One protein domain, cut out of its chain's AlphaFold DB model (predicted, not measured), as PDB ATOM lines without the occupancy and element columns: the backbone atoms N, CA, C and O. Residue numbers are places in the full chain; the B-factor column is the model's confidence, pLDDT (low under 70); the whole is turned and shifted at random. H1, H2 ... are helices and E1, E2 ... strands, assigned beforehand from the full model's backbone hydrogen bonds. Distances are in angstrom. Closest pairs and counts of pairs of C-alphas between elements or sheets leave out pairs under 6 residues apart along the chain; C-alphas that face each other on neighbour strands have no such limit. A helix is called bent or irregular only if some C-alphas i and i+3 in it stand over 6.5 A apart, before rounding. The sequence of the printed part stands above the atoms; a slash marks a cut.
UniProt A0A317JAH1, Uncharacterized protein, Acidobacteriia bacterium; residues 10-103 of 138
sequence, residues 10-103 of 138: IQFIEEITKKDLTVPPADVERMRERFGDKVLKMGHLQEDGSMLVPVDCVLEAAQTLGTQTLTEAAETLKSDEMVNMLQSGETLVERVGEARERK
ATOM      1  N   ILE A  10      67.686  97.139 134.020       77.69
ATOM      2  CA  ILE A  10      69.065  96.728 133.710       77.69
ATOM      3  C   ILE A  10      69.078  95.519 132.771       77.69
ATOM      4  O   ILE A  10      69.734  95.574 131.740       77.69
ATOM      5  N   GLN A  11      68.296  94.477 133.067       73.75
ATOM      6  CA  GLN A  11      68.194  93.306 132.188       73.75
ATOM      7  C   GLN A  11      67.625  93.674 130.819       73.75
ATOM      8  O   GLN A  11      68.081  93.160 129.809       73.75
ATOM      9  N   PHE A  12      66.654  94.588 130.760       77.44
ATOM     10  CA  PHE A  12      66.150  95.081 129.484       77.44
ATOM     11  C   PHE A  12      67.250  95.787 128.684       77.44
ATOM     12  O   PHE A  12      67.405  95.490 127.506       77.44
ATOM     13  N   ILE A  13      68.046  96.661 129.316       78.44
ATOM     14  CA  ILE A  13      69.196  97.310 128.670       78.44
ATOM     15  C   ILE A  13      70.219  96.270 128.188       78.44
ATOM     16  O   ILE A  13      70.664  96.340 127.048       78.44
ATOM     17  N   GLU A  14      70.559  95.280 129.012       79.56
ATOM     18  CA  GLU A  14      71.473  94.199 128.629       79.56
ATOM     19  C   GLU A  14      70.943  93.409 127.426       79.56
ATOM     20  O   GLU A  14      71.679  93.191 126.466       79.56
ATOM     21  N   GLU A  15      69.661  93.043 127.418       73.12
ATOM     22  CA  GLU A  15      69.044  92.322 126.301       73.12
ATOM     23  C   GLU A  15      69.003  93.160 125.017       73.12
ATOM     24  O   GLU A  15      69.357  92.647 123.957       73.12
ATOM     25  N   ILE A  16      68.655  94.453 125.081       79.12
ATOM     26  CA  ILE A  16      68.621  95.293 123.870       79.12
ATOM     27  C   ILE A  16      70.016  95.633 123.327       79.12
ATOM     28  O   ILE A  16      70.136  96.046 122.176       79.12
ATOM     29  N   THR A  17      71.071  95.485 124.138       76.81
ATOM     30  CA  THR A  17      72.458  95.646 123.662       76.81
ATOM     31  C   THR A  17      72.963  94.433 122.887       76.81
ATOM     32  O   THR A  17      73.969  94.533 122.178       76.81
ATOM     33  N   LYS A  18      72.272  93.288 122.977       80.75
ATOM     34  CA  LYS A  18      72.589  92.118 122.157       80.75
ATOM     35  C   LYS A  18      72.194  92.382 120.706       80.75
ATOM     36  O   LYS A  18      71.204  93.046 120.419       80.75
ATOM     37  N   LYS A  19      72.973  91.827 119.773       82.56
ATOM     38  CA  LYS A  19      72.631  91.867 118.341       82.56
ATOM     39  C   LYS A  19      71.446  90.953 118.032       82.56
ATOM     40  O   LYS A  19      70.542  91.339 117.296       82.56
ATOM     41  N   ASP A  20      71.461  89.768 118.632       86.75
ATOM     42  CA  ASP A  20      70.532  88.682 118.356       86.75
ATOM     43  C   ASP A  20      70.005  88.102 119.677       86.75
ATOM     44  O   ASP A  20      70.735  87.999 120.666       86.75
ATOM     45  N   LEU A  21      68.728  87.729 119.679       89.50
ATOM     46  CA  LEU A  21      68.032  87.051 120.765       89.50
ATOM     47  C   LEU A  21      67.893  85.572 120.389       89.50
ATOM     48  O   LEU A  21      67.454  85.248 119.284       89.50
ATOM     49  N   THR A  22      68.288  84.675 121.289       91.44
ATOM     50  CA  THR A  22      68.224  83.228 121.052       91.44
ATOM     51  C   THR A  22      66.876  82.673 121.499       91.44
ATOM     52  O   THR A  22      66.550  82.715 122.685       91.44
ATOM     53  N   VAL A  23      66.113  82.118 120.558       91.44
ATOM     54  CA  VAL A  23      64.895  81.346 120.827       91.44
ATOM     55  C   VAL A  23      65.275  79.861 120.912       91.44
ATOM     56  O   VAL A  23      65.829  79.333 119.943       91.44
ATOM     57  N   PRO A  24      65.023  79.178 122.043       93.19
ATOM     58  CA  PRO A  24      65.361  77.765 122.208       93.19
ATOM     59  C   PRO A  24      64.628  76.852 121.209       93.19
ATOM     60  O   PRO A  24      63.496  77.166 120.836       93.19
ATOM     61  N   PRO A  25      65.194  75.682 120.848       94.31
ATOM     62  CA  PRO A  25      64.595  74.772 119.863       94.31
ATOM     63  C   PRO A  25      63.142  74.390 120.173       94.31
ATOM     64  O   PRO A  25      62.277  74.475 119.306       94.31
ATOM     65  N   ALA A  26      62.845  74.068 121.435       91.44
ATOM     66  CA  ALA A  26      61.495  73.699 121.866       91.44
ATOM     67  C   ALA A  26      60.470  74.833 121.674       91.44
ATOM     68  O   ALA A  26      59.304  74.578 121.375       91.44
ATOM     69  N   ASP A  27      60.893  76.089 121.836       90.62
ATOM     70  CA  ASP A  27      60.020  77.243 121.616       90.62
ATOM     71  C   ASP A  27      59.868  77.536 120.115       90.62
ATOM     72  O   ASP A  27      58.771  77.879 119.678       90.62
ATOM     73  N   VAL A  28      60.918  77.326 119.309       93.31
ATOM     74  CA  VAL A  28      60.835  77.408 117.840       93.31
ATOM     75  C   VAL A  28      59.845  76.381 117.293       93.31
ATOM     76  O   VAL A  28      58.993  76.735 116.479       93.31
ATOM     77  N   GLU A  29      59.920  75.128 117.743       92.56
ATOM     78  CA  GLU A  29      58.989  74.066 117.348       92.56
ATOM     79  C   GLU A  29      57.553  74.412 117.741       92.56
ATOM     80  O   GLU A  29      56.683  74.441 116.870       92.56
ATOM     81  N   ARG A  30      57.320  74.805 119.002       89.56
ATOM     82  CA  ARG A  30      55.990  75.230 119.470       89.56
ATOM     83  C   ARG A  30      55.434  76.383 118.633       89.56
ATOM     84  O   ARG A  30      54.268  76.380 118.245       89.56
ATOM     85  N   MET A  31      56.261  77.381 118.325       90.00
ATOM     86  CA  MET A  31      55.856  78.500 117.479       90.00
ATOM     87  C   MET A  31      55.542  78.043 116.049       90.00
ATOM     88  O   MET A  31      54.576  78.531 115.467       90.00
ATOM     89  N   ARG A  32      56.313  77.113 115.471       92.50
ATOM     90  CA  ARG A  32      56.072  76.582 114.117       92.50
ATOM     91  C   ARG A  32      54.805  75.744 114.031       92.50
ATOM     92  O   ARG A  32      54.071  75.889 113.060       92.50
ATOM     93  N   GLU A  33      54.514  74.918 115.030       89.62
ATOM     94  CA  GLU A  33      53.250  74.173 115.107       89.62
ATOM     95  C   GLU A  33      52.044  75.119 115.118       89.62
ATOM     96  O   GLU A  33      51.002  74.829 114.533       89.62
ATOM     97  N   ARG A  34      52.209  76.279 115.756       84.44
ATOM     98  CA  ARG A  34      51.134  77.235 116.013       84.44
ATOM     99  C   ARG A  34      50.928  78.264 114.905       84.44
ATOM    100  O   ARG A  34      49.791  78.591 114.580       84.44
ATOM    101  N   PHE A  35      52.011  78.792 114.348       86.69
ATOM    102  CA  PHE A  35      51.990  79.888 113.375       86.69
ATOM    103  C   PHE A  35      52.476  79.455 111.983       86.69
ATOM    104  O   PHE A  35      52.386  80.226 111.030       86.69
ATOM    105  N   GLY A  36      52.973  78.225 111.837       89.25
ATOM    106  CA  GLY A  36      53.537  77.701 110.597       89.25
ATOM    107  C   GLY A  36      54.948  78.214 110.303       89.25
ATOM    108  O   GLY A  36      55.607  78.866 111.117       89.25
ATOM    109  N   ASP A  37      55.420  77.960 109.083       92.94
ATOM    110  CA  ASP A  37      56.801  78.255 108.675       92.94
ATOM    111  C   ASP A  37      57.136  79.752 108.579       92.94
ATOM    112  O   ASP A  37      58.303  80.113 108.427       92.94
ATOM    113  N   LYS A  38      56.157  80.652 108.741       91.50
ATOM    114  CA  LYS A  38      56.419  82.099 108.839       91.50
ATOM    115  C   LYS A  38      57.333  82.451 110.018       91.50
ATOM    116  O   LYS A  38      58.055  83.438 109.937       91.50
ATOM    117  N   VAL A  39      57.380  81.610 111.055       91.75
ATOM    118  CA  VAL A  39      58.325  81.733 112.178       91.75
ATOM    119  C   VAL A  39      59.774  81.757 111.687       91.75
ATOM    120  O   VAL A  39      60.579  82.534 112.187       91.75
ATOM    121  N   LEU A  40      60.102  80.999 110.633       92.25
ATOM    122  CA  LEU A  40      61.451  80.956 110.056       92.25
ATOM    123  C   LEU A  40      61.890  82.300 109.456       92.25
ATOM    124  O   LEU A  40      63.081  82.543 109.275       92.25
ATOM    125  N   LYS A  41      60.947  83.207 109.171       91.75
ATOM    126  CA  LYS A  41      61.268  84.551 108.678       91.75
ATOM    127  C   LYS A  41      61.849  85.448 109.764       91.75
ATOM    128  O   LYS A  41      62.588  86.375 109.433       91.75
ATOM    129  N   MET A  42      61.557  85.174 111.036       93.25
ATOM    130  CA  MET A  42      61.977  86.019 112.155       93.25
ATOM    131  C   MET A  42      63.497  86.056 112.326       93.25
ATOM    132  O   MET A  42      64.045  87.073 112.741       93.25
ATOM    133  N   GLY A  43      64.189  84.970 111.987       91.75
ATOM    134  CA  GLY A  43      65.596  84.814 112.322       91.75
ATOM    135  C   GLY A  43      66.318  83.764 111.492       91.75
ATOM    136  O   GLY A  43      65.837  83.327 110.445       91.75
ATOM    137  N   HIS A  44      67.508  83.391 111.944       92.44
ATOM    138  CA  HIS A  44      68.278  82.298 111.364       92.44
ATOM    139  C   HIS A  44      68.157  81.054 112.244       92.44
ATOM    140  O   HIS A  44      68.511  81.103 113.423       92.44
ATOM    141  N   LEU A  45      67.655  79.962 111.666       93.44
ATOM    142  CA  LEU A  45      67.573  78.657 112.317       93.44
ATOM    143  C   LEU A  45      68.966  78.015 112.346       93.44
ATOM    144  O   LEU A  45      69.586  77.852 111.301       93.44
ATOM    145  N   GLN A  46      69.443  77.679 113.535       93.38
ATOM    146  CA  GLN A  46      70.729  77.036 113.783       93.38
ATOM    147  C   GLN A  46      70.623  75.512 113.619       93.38
ATOM    148  O   GLN A  46      69.529  74.943 113.625       93.38
ATOM    149  N   GLU A  47      71.770  74.836 113.518       90.44
ATOM    150  CA  GLU A  47      71.838  73.372 113.382       90.44
ATOM    151  C   GLU A  47      71.234  72.622 114.579       90.44
ATOM    152  O   GLU A  47      70.684  71.536 114.413       90.44
ATOM    153  N   ASP A  48      71.296  73.211 115.776       92.75
ATOM    154  CA  ASP A  48      70.708  72.654 117.000       92.75
ATOM    155  C   ASP A  48      69.187  72.881 117.114       92.75
ATOM    156  O   ASP A  48      68.570  72.465 118.094       92.75
ATOM    157  N   GLY A  49      68.578  73.538 116.120       92.44
ATOM    158  CA  GLY A  49      67.158  73.884 116.079       92.44
ATOM    159  C   GLY A  49      66.800  75.199 116.776       92.44
ATOM    160  O   GLY A  49      65.642  75.614 116.718       92.44
ATOM    161  N   SER A  50      67.756  75.883 117.411       94.62
ATOM    162  CA  SER A  50      67.530  77.210 117.991       94.62
ATOM    163  C   SER A  50      67.426  78.275 116.900       94.62
ATOM    164  O   SER A  50      67.828  78.061 115.757       94.62
ATOM    165  N   MET A  51      66.878  79.444 117.222       94.56
ATOM    166  CA  MET A  51      66.777  80.547 116.268       94.56
ATOM    167  C   MET A  51      67.409  81.819 116.814       94.56
ATOM    168  O   MET A  51      67.091  82.257 117.917       94.56
ATOM    169  N   LEU A  52      68.266  82.445 116.009       92.81
ATOM    170  CA  LEU A  52      68.789  83.783 116.273       92.81
ATOM    171  C   LEU A  52      67.885  84.823 115.617       92.81
ATOM    172  O   LEU A  52      67.807  84.894 114.388       92.81
ATOM    173  N   VAL A  53      67.200  85.617 116.434       91.88
ATOM    174  CA  VAL A  53      66.282  86.675 115.996       91.88
ATOM    175  C   VAL A  53      66.928  88.039 116.258       91.88
ATOM    176  O   VAL A  53      67.233  88.336 117.414       91.88
ATOM    177  N   PRO A  54      67.120  88.902 115.245       90.25
ATOM    178  CA  PRO A  54      67.718  90.216 115.455       90.25
ATOM    179  C   PRO A  54      66.872  91.085 116.390       90.25
ATOM    180  O   PRO A  54      65.678  91.297 116.154       90.25
ATOM    181  N   VAL A  55      67.497  91.621 117.439       89.62
ATOM    182  CA  VAL A  55      66.814  92.412 118.478       89.62
ATOM    183  C   VAL A  55      66.153  93.660 117.893       89.62
ATOM    184  O   VAL A  55      65.044  94.021 118.278       89.62
ATOM    185  N   ASP A  56      66.799  94.308 116.927       88.25
ATOM    186  CA  ASP A  56      66.273  95.522 116.309       88.25
ATOM    187  C   ASP A  56      64.987  95.280 115.508       88.25
ATOM    188  O   ASP A  56      64.084  96.113 115.538       88.25
ATOM    189  N   CYS A  57      64.850  94.110 114.882       88.50
ATOM    190  CA  CYS A  57      63.625  93.705 114.191       88.50
ATOM    191  C   CYS A  57      62.479  93.449 115.184       88.50
ATOM    192  O   CYS A  57      61.327  93.770 114.892       88.50
ATOM    193  N   VAL A  58      62.788  92.927 116.379       88.44
ATOM    194  CA  VAL A  58      61.810  92.768 117.470       88.44
ATOM    195  C   VAL A  58      61.361  94.124 118.006       88.44
ATOM    196  O   VAL A  58      60.166  94.336 118.205       88.44
ATOM    197  N   LEU A  59      62.294  95.057 118.204       87.44
ATOM    198  CA  LEU A  59      61.979  96.415 118.652       87.44
ATOM    199  C   LEU A  59      61.143  97.177 117.622       87.44
ATOM    200  O   LEU A  59      60.181  97.840 118.000       87.44
ATOM    201  N   GLU A  60      61.469  97.061 116.336       88.06
ATOM    202  CA  GLU A  60      60.683  97.671 115.263       88.06
ATOM    203  C   GLU A  60      59.260  97.100 115.235       88.06
ATOM    204  O   GLU A  60      58.288  97.857 115.270       88.06
ATOM    205  N   ALA A  61      59.126  95.770 115.259       87.44
ATOM    206  CA  ALA A  61      57.826  95.112 115.341       87.44
ATOM    207  C   ALA A  61      57.037  95.608 116.560       87.44
ATOM    208  O   ALA A  61      55.874  95.986 116.429       87.44
ATOM    209  N   ALA A  62      57.682  95.708 117.724       85.56
ATOM    210  CA  ALA A  62      57.053  96.220 118.930       85.56
ATOM    211  C   ALA A  62      56.607  97.680 118.816       85.56
ATOM    212  O   ALA A  62      55.530  98.017 119.284       85.56
ATOM    213  N   GLN A  63      57.368  98.545 118.151       84.75
ATOM    214  CA  GLN A  63      56.953  99.933 117.927       84.75
ATOM    215  C   GLN A  63      55.757 100.047 116.977       84.75
ATOM    216  O   GLN A  63      54.935 100.950 117.128       84.75
ATOM    217  N   THR A  64      55.648  99.143 115.999       83.94
ATOM    218  CA  THR A  64      54.500  99.115 115.078       83.94
ATOM    219  C   THR A  64      53.235  98.544 115.712       83.94
ATOM    220  O   THR A  64      52.132  98.808 115.231       83.94
ATOM    221  N   LEU A  65      53.381  97.765 116.784       81.44
ATOM    222  CA  LEU A  65      52.282  97.128 117.492       81.44
ATOM    223  C   LEU A  65      51.871  97.973 118.698       81.44
ATOM    224  O   LEU A  65      52.695  98.500 119.437       81.44
ATOM    225  N   GLY A  66      50.566  98.106 118.926       78.06
ATOM    226  CA  GLY A  66      50.074  98.764 120.133       78.06
ATOM    227  C   GLY A  66      50.439  97.969 121.393       78.06
ATOM    228  O   GLY A  66      50.516  96.740 121.363       78.06
ATOM    229  N   THR A  67      50.588  98.657 122.528       81.25
ATOM    230  CA  THR A  67      50.930  98.047 123.831       81.25
ATOM    231  C   THR A  67      49.998  96.895 124.220       81.25
ATOM    232  O   THR A  67      50.436  95.905 124.807       81.25
ATOM    233  N   GLN A  68      48.715  96.999 123.866       78.88
ATOM    234  CA  GLN A  68      47.733  95.948 124.114       78.88
ATOM    235  C   GLN A  68      48.023  94.692 123.278       78.88
ATOM    236  O   GLN A  68      48.191  93.620 123.849       78.88
ATOM    237  N   THR A  69      48.197  94.827 121.959       80.56
ATOM    238  CA  THR A  69      48.541  93.705 121.065       80.56
ATOM    239  C   THR A  69      49.842  93.024 121.482       80.56
ATOM    240  O   THR A  69      49.938  91.804 121.435       80.56
ATOM    241  N   LEU A  70      50.834  93.788 121.948       80.25
ATOM    242  CA  LEU A  70      52.085  93.227 122.465       80.25
ATOM    243  C   LEU A  70      51.902  92.410 123.738       80.25
ATOM    244  O   LEU A  70      52.503  91.346 123.880       80.25
ATOM    245  N   THR A  71      51.079  92.907 124.659       80.62
ATOM    246  CA  THR A  71      50.770  92.191 125.899       80.62
ATOM    247  C   THR A  71      50.078  90.872 125.572       80.62
ATOM    248  O   THR A  71      50.490  89.817 126.050       80.62
ATOM    249  N   GLU A  72      49.100  90.914 124.668       81.06
ATOM    250  CA  GLU A  72      48.374  89.729 124.221       81.06
ATOM    251  C   GLU A  72      49.279  88.738 123.470       81.06
ATOM    252  O   GLU A  72      49.216  87.530 123.699       81.06
ATOM    253  N   ALA A  73      50.176  89.231 122.611       80.94
ATOM    254  CA  ALA A  73      51.159  88.408 121.914       80.94
ATOM    255  C   ALA A  73      52.105  87.701 122.899       80.94
ATOM    256  O   ALA A  73      52.359  86.504 122.766       80.94
ATOM    257  N   ALA A  74      52.578  88.409 123.927       81.00
ATOM    258  CA  ALA A  74      53.445  87.837 124.952       81.00
ATOM    259  C   ALA A  74      52.741  86.755 125.783       81.00
ATOM    260  O   ALA A  74      53.380  85.784 126.185       81.00
ATOM    261  N   GLU A  75      51.443  86.897 126.053       76.56
ATOM    262  CA  GLU A  75      50.653  85.862 126.731       76.56
ATOM    263  C   GLU A  75      50.386  84.656 125.827       76.56
ATOM    264  O   GLU A  75      50.490  83.513 126.272       76.56
ATOM    265  N   THR A  76      50.150  84.902 124.540       76.88
ATOM    266  CA  THR A  76      49.960  83.860 123.521       76.88
ATOM    267  C   THR A  76      51.191  82.978 123.387       76.88
ATOM    268  O   THR A  76      51.071  81.760 123.368       76.88
ATOM    269  N   LEU A  77      52.388  83.567 123.358       73.06
ATOM    270  CA  LEU A  77      53.641  82.807 123.289       73.06
ATOM    271  C   LEU A  77      53.900  81.955 124.546       73.06
ATOM    272  O   LEU A  77      54.671  80.999 124.487       73.06
ATOM    273  N   LYS A  78      53.262  82.282 125.679       72.25
ATOM    274  CA  LYS A  78      53.427  81.580 126.962       72.25
ATOM    275  C   LYS A  78      52.401  80.475 127.207       72.25
ATOM    276  O   LYS A  78      52.660  79.624 128.053       72.25
ATOM    277  N   SER A  79      51.234  80.524 126.566       65.62
ATOM    278  CA  SER A  79      50.109  79.633 126.874       65.62
ATOM    279  C   SER A  79      49.436  79.086 125.620       65.62
ATOM    280  O   SER A  79      49.066  79.838 124.712       65.62
ATOM    281  N   ASP A  80      49.217  77.775 125.608       59.44
ATOM    282  CA  ASP A  80      48.533  77.054 124.531       59.44
ATOM    283  C   ASP A  80      46.996  77.126 124.637       59.44
ATOM    284  O   ASP A  80      46.293  76.763 123.699       59.44
ATOM    285  N   GLU A  81      46.446  77.639 125.746       56.00
ATOM    286  CA  GLU A  81      45.006  77.541 126.048       56.00
ATOM    287  C   GLU A  81      44.135  78.653 125.430       56.00
ATOM    288  O   GLU A  81      42.915  78.505 125.342       56.00
ATOM    289  N   MET A  82      44.714  79.774 124.982       55.78
ATOM    290  CA  MET A  82      43.934  80.954 124.570       55.78
ATOM    291  C   MET A  82      43.937  81.179 123.054       55.78
ATOM    292  O   MET A  82      44.706  81.971 122.509       55.78
ATOM    293  N   VAL A  83      43.004  80.503 122.376       56.50
ATOM    294  CA  VAL A  83      42.786  80.564 120.916       56.50
ATOM    295  C   VAL A  83      42.493  81.992 120.424       56.50
ATOM    296  O   VAL A  83      42.974  82.390 119.368       56.50
ATOM    297  N   ASN A  84      41.786  82.815 121.204       54.91
ATOM    298  CA  ASN A  84      41.424  84.180 120.789       54.91
ATOM    299  C   ASN A  84      42.618  85.151 120.729       54.91
ATOM    300  O   ASN A  84      42.513  86.196 120.100       54.91
ATOM    301  N   MET A  85      43.749  84.810 121.354       60.97
ATOM    302  CA  MET A  85      44.952  85.654 121.378       60.97
ATOM    303  C   MET A  85      45.983  85.223 120.321       60.97
ATOM    304  O   MET A  85      46.948  85.941 120.054       60.97
ATOM    305  N   LEU A  86      45.725  84.095 119.638       64.50
ATOM    306  CA  LEU A  86      46.544  83.575 118.540       64.50
ATOM    307  C   LEU A  86      46.865  84.631 117.492       64.50
ATOM    308  O   LEU A  86      48.009  84.715 117.059       64.50
ATOM    309  N   GLN A  87      45.880  85.459 117.145       76.88
ATOM    310  CA  GLN A  87      46.039  86.511 116.147       76.88
ATOM    311  C   GLN A  87      47.100  87.537 116.558       76.88
ATOM    312  O   GLN A  87      47.887  87.960 115.716       76.88
ATOM    313  N   SER A  88      47.182  87.907 117.839       79.31
ATOM    314  CA  SER A  88      48.179  88.866 118.336       79.31
ATOM    315  C   SER A  88      49.591  88.263 118.317       79.31
ATOM    316  O   SER A  88      50.535  88.924 117.882       79.31
ATOM    317  N   GLY A  89      49.739  86.991 118.709       78.75
ATOM    318  CA  GLY A  89      51.013  86.265 118.606       78.75
ATOM    319  C   GLY A  89      51.477  86.075 117.158       78.75
ATOM    320  O   GLY A  89      52.631  86.353 116.836       78.75
ATOM    321  N   GLU A  90      50.564  85.680 116.274       85.00
ATOM    322  CA  GLU A  90      50.815  85.542 114.838       85.00
ATOM    323  C   GLU A  90      51.214  86.880 114.211       85.00
ATOM    324  O   GLU A  90      52.212  86.954 113.497       85.00
ATOM    325  N   THR A  91      50.502  87.957 114.556       87.62
ATOM    326  CA  THR A  91      50.822  89.311 114.094       87.62
ATOM    327  C   THR A  91      52.237  89.704 114.515       87.62
ATOM    328  O   THR A  91      52.989  90.233 113.700       87.62
ATOM    329  N   LEU A  92      52.647  89.435 115.760       87.44
ATOM    330  CA  LEU A  92      54.013  89.722 116.205       87.44
ATOM    331  C   LEU A  92      55.053  88.951 115.377       87.44
ATOM    332  O   LEU A  92      56.010  89.558 114.897       87.44
ATOM    333  N   VAL A  93      54.850  87.646 115.174       88.25
ATOM    334  CA  VAL A  93      55.729  86.802 114.345       88.25
ATOM    335  C   VAL A  93      55.867  87.373 112.931       88.25
ATOM    336  O   VAL A  93      56.980  87.501 112.415       88.25
ATOM    337  N   GLU A  94      54.751  87.769 112.319       92.12
ATOM    338  CA  GLU A  94      54.737  88.376 110.989       92.12
ATOM    339  C   GLU A  94      55.484  89.707 110.957       92.12
ATOM    340  O   GLU A  94      56.346  89.893 110.098       92.12
ATOM    341  N   ARG A  95      55.237  90.605 111.919       90.62
ATOM    342  CA  ARG A  95      55.906  91.915 111.974       90.62
ATOM    343  C   ARG A  95      57.413  91.804 112.140       90.62
ATOM    344  O   ARG A  95      58.142  92.562 111.504       90.62
ATOM    345  N   VAL A  96      57.890  90.855 112.942       92.06
ATOM    346  CA  VAL A  96      59.334  90.609 113.083       92.06
ATOM    347  C   VAL A  96      59.925  90.122 111.757       92.06
ATOM    348  O   VAL A  96      60.972  90.616 111.331       92.06
ATOM    349  N   GLY A  97      59.242  89.202 111.067       89.94
ATOM    350  CA  GLY A  97      59.650  88.746 109.736       89.94
ATOM    351  C   GLY A  97      59.679  89.876 108.699       89.94
ATOM    352  O   GLY A  97      60.663  90.030 107.976       89.94
ATOM    353  N   GLU A  98      58.640  90.713 108.661       93.00
ATOM    354  CA  GLU A  98      58.546  91.874 107.767       93.00
ATOM    355  C   GLU A  98      59.651  92.907 108.024       93.00
ATOM    356  O   GLU A  98      60.236  93.432 107.071       93.00
ATOM    357  N   ALA A  99      59.943  93.208 109.294       92.06
ATOM    358  CA  ALA A  99      61.023  94.113 109.683       92.06
ATOM    359  C   ALA A  99      62.375  93.594 109.170       92.06
ATOM    360  O   ALA A  99      63.126  94.318 108.507       92.06
ATOM    361  N   ARG A 100      62.645  92.297 109.361       91.06
ATOM    362  CA  ARG A 100      63.876  91.660 108.878       91.06
ATOM    363  C   ARG A 100      63.989  91.668 107.351       91.06
ATOM    364  O   ARG A 100      65.048  92.020 106.823       91.06
ATOM    365  N   GLU A 101      62.922  91.327 106.626       92.75
ATOM    366  CA  GLU A 101      62.902  91.371 105.154       92.75
ATOM    367  C   GLU A 101      63.152  92.794 104.621       92.75
ATOM    368  O   GLU A 101      63.896  92.988 103.651       92.75
ATOM    369  N   ARG A 102      62.564  93.809 105.267       93.12
ATOM    370  CA  ARG A 102      62.762  95.217 104.903       93.12
ATOM    371  C   ARG A 102      64.203  95.657 105.131       93.12
ATOM    372  O   ARG A 102      64.805  96.222 104.217       93.12
ATOM    373  N   LYS A 103      64.777  95.322 106.288       90.88
ATOM    374  CA  LYS A 103      66.178  95.605 106.619       90.88
ATOM    375  C   LYS A 103      67.137  94.991 105.599       90.88
ATOM    376  O   LYS A 103      68.041  95.673 105.115       90.88
TER     377      LYS A 103
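What this domain is: This is residues 10 to 103 of the 138 residues of an uncharacterized protein of Acidobacteriia bacterium (UniProt A0A317JAH1). One long helix, H6, runs through the middle, with H4 and H5 packed on one side of it and little H3 on another, and H2 packed in turn on H3. A small ribbon of two antiparallel strands, E1 and E2, lies off to the side of these helices, and H1 lies at the rim, farthest from the middle. The printed part has 94 residues, with six named helices and two named strands in the order H1, E1, H2, H3, E2, H4, H5, H6; the class is mostly helix. It is compact, with a radius of gyration of the C-alphas of 12.6 A, and rounded, spanning 33 by 31 by 28 A.

How they stand to each other: H1, residues 10 to 17, is close to but not clearly touching H4, residues 55 to 64, about perpendicular at 77 degrees; their closest C-alphas, Ile 16 and Val 55, are 6.4 A apart. E1, residues 20 to 23, is the antiparallel neighbour of E2, residues 51 to 54, at 147 degrees; N 21 and O 53 are 2.8 A apart and N 51 and O 23 are 2.9 A apart, within hydrogen-bond range. Residues 44 to 45 also pair, antiparallel, with residues 51 to 52 of E2. H2, residues 25 to 35, touches H3, residues 37 to 41, closest at the C-alphas of Arg 32 and Val 39, 5.9 A. The hub is H6, residues 83 to 103, which touches three helices. Its residues 93 to 101 touch H3, closest at the C-alphas of Lys 41 and Gly 97, 4.6 A. Its residues 92 to 100 touch H4 at a steep tilt of 61 degrees, opposite ways, closest at the C-alphas of Ala 61 and Arg 95, 5.0 A. Its residues 85 to 92 touch H5, residues 67 to 78, about perpendicular at 75 degrees, closest at the C-alphas of Ala 73 and Gly 89, 3.9 A. H1 and H6 are apart. Every O i to N i+4 pair is within hydrogen-bond range in H1, H2 and H4, against 7 of 8 in H5, 15 of 17 in H6 and 0 of 1 in H3, where 2 of 2 O i to N i+3 pairs are.

Where its parts are: H1 begins at C-alpha 10, (69.065, 96.728, 133.710). H2 is 15.1 A long, H4 14.4 A and H5 16.9 A. H6, 31.3 A long, ends at C-alpha 103, (66.178, 95.605, 106.619); it is only just irregular, with C-alphas 84 and 87 6.9 A apart.

The domain as a whole: The two C-alphas farthest apart, Glu 47 and Gln 68, are 34.7 A apart. The printed part has no cut and no long link. Mean pLDDT of the printed part is 84.4; residues 79 to 86 are under 70.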